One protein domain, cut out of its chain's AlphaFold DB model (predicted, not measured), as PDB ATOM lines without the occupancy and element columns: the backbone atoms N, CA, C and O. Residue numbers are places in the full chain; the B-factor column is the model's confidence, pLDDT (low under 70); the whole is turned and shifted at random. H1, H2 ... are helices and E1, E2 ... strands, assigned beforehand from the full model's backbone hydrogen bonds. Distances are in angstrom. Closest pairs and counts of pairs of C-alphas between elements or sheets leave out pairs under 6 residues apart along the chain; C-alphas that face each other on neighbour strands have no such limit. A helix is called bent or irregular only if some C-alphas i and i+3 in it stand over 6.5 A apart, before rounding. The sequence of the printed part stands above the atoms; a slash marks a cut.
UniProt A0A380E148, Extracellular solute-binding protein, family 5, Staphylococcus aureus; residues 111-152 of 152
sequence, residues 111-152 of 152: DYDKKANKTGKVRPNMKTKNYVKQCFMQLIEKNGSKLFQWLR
ATOM      1  N   ASP A 111       7.188 108.177  70.756       87.25
ATOM      2  CA  ASP A 111       8.243 108.590  69.841       87.25
ATOM      3  C   ASP A 111       9.208 109.558  70.528       87.25
ATOM      4  O   ASP A 111       8.906 110.113  71.582       87.25
ATOM      5  N   TYR A 112      10.382 109.758  69.939       88.44
ATOM      6  CA  TYR A 112      11.363 110.722  70.424       88.44
ATOM      7  C   TYR A 112      11.555 111.813  69.372       88.44
ATOM      8  O   TYR A 112      11.946 111.528  68.236       88.44
ATOM      9  N   ASP A 113      11.266 113.060  69.744       89.38
ATOM     10  CA  ASP A 113      11.515 114.217  68.895       89.38
ATOM     11  C   ASP A 113      12.977 114.648  69.050       89.38
ATOM     12  O   ASP A 113      13.359 115.333  70.003       89.38
ATOM     13  N   LYS A 114      13.800 114.248  68.076       88.50
ATOM     14  CA  LYS A 114      15.231 114.577  68.032       88.50
ATOM     15  C   LYS A 114      15.501 116.077  67.912       88.50
ATOM     16  O   LYS A 114      16.549 116.524  68.360       88.50
ATOM     17  N   LYS A 115      14.605 116.849  67.283       89.25
ATOM     18  CA  LYS A 115      14.806 118.292  67.071       89.25
ATOM     19  C   LYS A 115      14.503 119.072  68.346       89.25
ATOM     20  O   LYS A 115      15.250 119.978  68.691       89.25
ATOM     21  N   ALA A 116      13.437 118.696  69.049       89.38
ATOM     22  CA  ALA A 116      13.049 119.327  70.309       89.38
ATOM     23  C   ALA A 116      13.771 118.749  71.542       89.38
ATOM     24  O   ALA A 116      13.638 119.312  72.626       89.38
ATOM     25  N   ASN A 117      14.504 117.635  71.387       89.62
ATOM     26  CA  ASN A 117      15.107 116.849  72.468       89.62
ATOM     27  C   ASN A 117      14.086 116.475  73.561       89.62
ATOM     28  O   ASN A 117      14.326 116.649  74.756       89.62
ATOM     29  N   LYS A 118      12.901 116.021  73.140       91.50
ATOM     30  CA  LYS A 118      11.763 115.745  74.029       91.50
ATOM     31  C   LYS A 118      11.046 114.457  73.645       91.50
ATOM     32  O   LYS A 118      11.069 114.020  72.493       91.50
ATOM     33  N   THR A 119      10.366 113.873  74.626       87.88
ATOM     34  CA  THR A 119       9.402 112.795  74.400       87.88
ATOM     35  C   THR A 119       8.296 113.297  73.471       87.88
ATOM     36  O   THR A 119       7.654 114.310  73.740       87.88
ATOM     37  N   GLY A 120       8.119 112.603  72.351       85.56
ATOM     38  CA  GLY A 120       7.113 112.874  71.333       85.56
ATOM     39  C   GLY A 120       5.761 112.241  71.666       85.56
ATOM     40  O   GLY A 120       5.432 111.965  72.819       85.56
ATOM     41  N   LYS A 121       4.940 112.008  70.639       85.62
ATOM     42  CA  LYS A 121       3.573 111.488  70.805       85.62
ATOM     43  C   LYS A 121       3.576 110.031  71.287       85.62
ATOM     44  O   LYS A 121       4.467 109.254  70.946       85.62
ATOM     45  N   VAL A 122       2.541 109.649  72.042       82.69
ATOM     46  CA  VAL A 122       2.282 108.243  72.403       82.69
ATOM     47  C   VAL A 122       2.083 107.431  71.124       82.69
ATOM     48  O   VAL A 122       1.253 107.800  70.285       82.69
ATOM     49  N   ARG A 123       2.791 106.304  70.996       79.38
ATOM     50  CA  ARG A 123       2.673 105.425  69.828       79.38
ATOM     51  C   ARG A 123       1.254 104.848  69.718       79.38
ATOM     52  O   ARG A 123       0.711 104.415  70.739       79.38
ATOM     53  N   PRO A 124       0.662 104.767  68.507       70.38
ATOM     54  CA  PRO A 124      -0.730 104.336  68.319       70.38
ATOM     55  C   PRO A 124      -1.044 102.986  68.977       70.38
ATOM     56  O   PRO A 124      -2.059 102.842  69.652       70.38
ATOM     57  N   ASN A 125      -0.107 102.037  68.894       68.19
ATOM     58  CA  ASN A 125      -0.276 100.673  69.403       68.19
ATOM     59  C   ASN A 125      -0.068 100.531  70.923       68.19
ATOM     60  O   ASN A 125      -0.160  99.417  71.436       68.19
ATOM     61  N   MET A 126       0.233 101.621  71.642       62.12
ATOM     62  CA  MET A 126       0.540 101.607  73.080       62.12
ATOM     63  C   MET A 126      -0.557 102.222  73.956       62.12
ATOM     64  O   MET A 126      -0.532 102.019  75.169       62.12
ATOM     65  N   LYS A 127      -1.535 102.925  73.366       56.28
ATOM     66  CA  LYS A 127      -2.607 103.621  74.104       56.28
ATOM     67  C   LYS A 127      -3.571 102.677  74.841       56.28
ATOM     68  O   LYS A 127      -4.114 103.063  75.867       56.28
ATOM     69  N   THR A 128      -3.733 101.438  74.374       55.16
ATOM     70  CA  THR A 128      -4.719 100.461  74.893       55.16
ATOM     71  C   THR A 128      -4.090  99.271  75.633       55.16
ATOM     72  O   THR A 128      -4.789  98.347  76.037       55.16
ATOM     73  N   LYS A 129      -2.760  99.249  75.808       62.00
ATOM     74  CA  LYS A 129      -1.994  98.032  76.150       62.00
ATOM     75  C   LYS A 129      -1.432  97.979  77.577       62.00
ATOM     76  O   LYS A 129      -0.480  97.240  77.822       62.00
ATOM     77  N   ASN A 130      -2.011  98.702  78.538       65.31
ATOM     78  CA  ASN A 130      -1.589  98.577  79.945       65.31
ATOM     79  C   ASN A 130      -1.728  97.134  80.463       65.31
ATOM     80  O   ASN A 130      -0.811  96.641  81.115       65.31
ATOM     81  N   TYR A 131      -2.780  96.418  80.052       64.44
ATOM     82  CA  TYR A 131      -2.927  94.985  80.325       64.44
ATOM     83  C   TYR A 131      -1.818  94.135  79.696       64.44
ATOM     84  O   TYR A 131      -1.303  93.243  80.349       64.44
ATOM     85  N   VAL A 132      -1.367  94.437  78.474       70.31
ATOM     86  CA  VAL A 132      -0.277  93.679  77.825       70.31
ATOM     87  C   VAL A 132       1.044  93.860  78.570       70.31
ATOM     88  O   VAL A 132       1.788  92.897  78.724       70.31
ATOM     89  N   LYS A 133       1.320  95.065  79.085       71.56
ATOM     90  CA  LYS A 133       2.494  95.304  79.936       71.56
ATOM     91  C   LYS A 133       2.399  94.508  81.237       71.56
ATOM     92  O   LYS A 133       3.361  93.844  81.599       71.56
ATOM     93  N   GLN A 134       1.244  94.533  81.904       71.25
ATOM     94  CA  GLN A 134       1.024  93.779  83.142       71.25
ATOM     95  C   GLN A 134       1.114  92.265  82.917       71.25
ATOM     96  O   GLN A 134       1.822  91.590  83.654       71.25
ATOM     97  N   CYS A 135       0.484  91.730  81.869       71.12
ATOM     98  CA  CYS A 135       0.579  90.315  81.510       71.12
ATOM     99  C   CYS A 135       2.014  89.908  81.164       71.12
ATOM    100  O   CYS A 135       2.449  88.835  81.567       71.12
ATOM    101  N   PHE A 136       2.765  90.755  80.455       75.81
ATOM    102  CA  PHE A 136       4.166  90.484  80.138       75.81
ATOM    103  C   PHE A 136       5.045  90.483  81.395       75.81
ATOM    104  O   PHE A 136       5.851  89.573  81.568       75.81
ATOM    105  N   MET A 137       4.844  91.436  82.310       73.56
ATOM    106  CA  MET A 137       5.552  91.451  83.596       73.56
ATOM    107  C   MET A 137       5.209  90.222  84.447       73.56
ATOM    108  O   MET A 137       6.116  89.556  84.931       73.56
ATOM    109  N   GLN A 138       3.931  89.845  84.543       74.62
ATOM    110  CA  GLN A 138       3.513  88.625  85.244       74.62
ATOM    111  C   GLN A 138       4.077  87.352  84.594       74.62
ATOM    112  O   GLN A 138       4.382  86.383  85.288       74.62
ATOM    113  N   LEU A 139       4.223  87.327  83.265       73.69
ATOM    114  CA  LEU A 139       4.856  86.216  82.553       73.69
ATOM    115  C   LEU A 139       6.345  86.109  82.912       73.69
ATOM    116  O   LEU A 139       6.826  85.002  83.152       73.69
ATOM    117  N   ILE A 140       7.057  87.240  82.977       73.94
ATOM    118  CA  ILE A 140       8.455  87.291  83.425       73.94
ATOM    119  C   ILE A 140       8.569  86.845  84.882       73.94
ATOM    120  O   ILE A 140       9.447  86.054  85.195       73.94
ATOM    121  N   GLU A 141       7.687  87.286  85.775       73.31
ATOM    122  CA  GLU A 141       7.720  86.852  87.179       73.31
ATOM    123  C   GLU A 141       7.498  85.343  87.316       73.31
ATOM    124  O   GLU A 141       8.223  84.669  88.045       73.31
ATOM    125  N   LYS A 142       6.537  84.784  86.571       73.94
ATOM    126  CA  LYS A 142       6.211  83.351  86.635       73.94
ATOM    127  C   LYS A 142       7.243  82.451  85.949       73.94
ATOM    128  O   LYS A 142       7.394  81.304  86.357       73.94
ATOM    129  N   ASN A 143       7.927  82.931  84.907       69.38
ATOM    130  CA  ASN A 143       8.783  82.105  84.040       69.38
ATOM    131  C   ASN A 143      10.184  82.689  83.780       69.38
ATOM    132  O   ASN A 143      10.869  82.235  82.863       69.38
ATOM    133  N   GLY A 144      10.625  83.688  84.547       59.78
ATOM    134  CA  GLY A 144      11.787  84.524  84.220       59.78
ATOM    135  C   GLY A 144      13.053  83.734  83.912       59.78
ATOM    136  O   GLY A 144      13.686  83.967  82.887       59.78
ATOM    137  N   SER A 145      13.367  82.714  84.714       57.94
ATOM    138  CA  SER A 145      14.543  81.860  84.497       57.94
ATOM    139  C   SER A 145      14.525  81.103  83.161       57.94
ATOM    140  O   SER A 145      15.585  80.898  82.578       57.94
ATOM    141  N   LYS A 146      13.347  80.731  82.641       56.12
ATOM    142  CA  LYS A 146      13.186  80.070  81.333       56.12
ATOM    143  C   LYS A 146      13.136  81.072  80.178       56.12
ATOM    144  O   LYS A 146      13.674  80.800  79.110       56.12
ATOM    145  N   LEU A 147      12.534  82.242  80.394       56.19
ATOM    146  CA  LEU A 147      12.424  83.291  79.378       56.19
ATOM    147  C   LEU A 147      13.801  83.839  78.970       56.19
ATOM    148  O   LEU A 147      14.071  84.005  77.783       56.19
ATOM    149  N   PHE A 148      14.695  84.069  79.937       56.69
ATOM    150  CA  PHE A 148      16.047  84.564  79.655       56.69
ATOM    151  C   PHE A 148      16.964  83.511  79.016       56.69
ATOM    152  O   PHE A 148      17.937  83.882  78.365       56.69
ATOM    153  N   GLN A 149      16.659  82.218  79.161       51.16
ATOM    154  CA  GLN A 149      17.389  81.152  78.468       51.16
ATOM    155  C   GLN A 149      17.031  81.067  76.980       51.16
ATOM    156  O   GLN A 149      17.888  80.709  76.186       51.16
ATOM    157  N   TRP A 150      15.799  81.420  76.594       35.31
ATOM    158  CA  TRP A 150      15.349  81.398  75.194       35.31
ATOM    159  C   TRP A 150      15.793  82.627  74.380       35.31
ATOM    160  O   TRP A 150      15.820  82.579  73.157       35.31
ATOM    161  N   LEU A 151      16.131  83.736  75.049       42.38
ATOM    162  CA  LEU A 151      16.589  84.982  74.414       42.38
ATOM    163  C   LEU A 151      18.108  85.036  74.149       42.38
ATOM    164  O   LEU A 151      18.577  86.045  73.622       42.38
ATOM    165  N   ARG A 152      18.869  84.009  74.549       36.78
ATOM    166  CA  ARG A 152      20.314  83.887  74.297       36.78
ATOM    167  C   ARG A 152      20.614  83.052  73.064       36.78
ATOM    168  O   ARG A 152      19.859  82.090  72.815       36.78
TER     169      ARG A 152
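AT A GLANCE: This is residues 111 to 152 of the 152 residues of the protein "Extracellular solute-binding protein, family 5" of Staphylococcus aureus (UniProt A0A380E148). Two short strands, E1 and E2, joined by a tight link, make one end of an open, drawn-out printed part; a thin link, residues 123 to 129, leads to a kinked helix, H1, at the other. The printed part has 42 residues, with E1, E2 and H1 in that order, class mixed. It is extended, with a radius of gyration of the C-alphas of 15.2 A, and flat, 41 by 25 by 13 A.

HOW THE PARTS SIT: Look first at E1, residues 111 to 113, and E2, residues 118 to 122: they meet only at a point, where C-alphas 111 and 120 face each other at 4.7 A. H1, residues 130 to 150, is apart from E1. It has a kink of 96 degrees near residue 144 and is irregular, C-alphas 142 and 145 being 8.7 A apart; 14 of 17 O i to N i+4 pairs are within hydrogen-bond range.

IN THESE COORDINATES: Find E1's start at C-alpha 111 (8.243, 108.590, 69.841). E2 measures 12.2 A. H1 runs 24.6 A to C-alpha 150 (15.349, 81.398, 75.194).

THE WHOLE: The printed part has no cut and no long link. Residues 125 to 131 and 143 to 152 have pLDDT under 70.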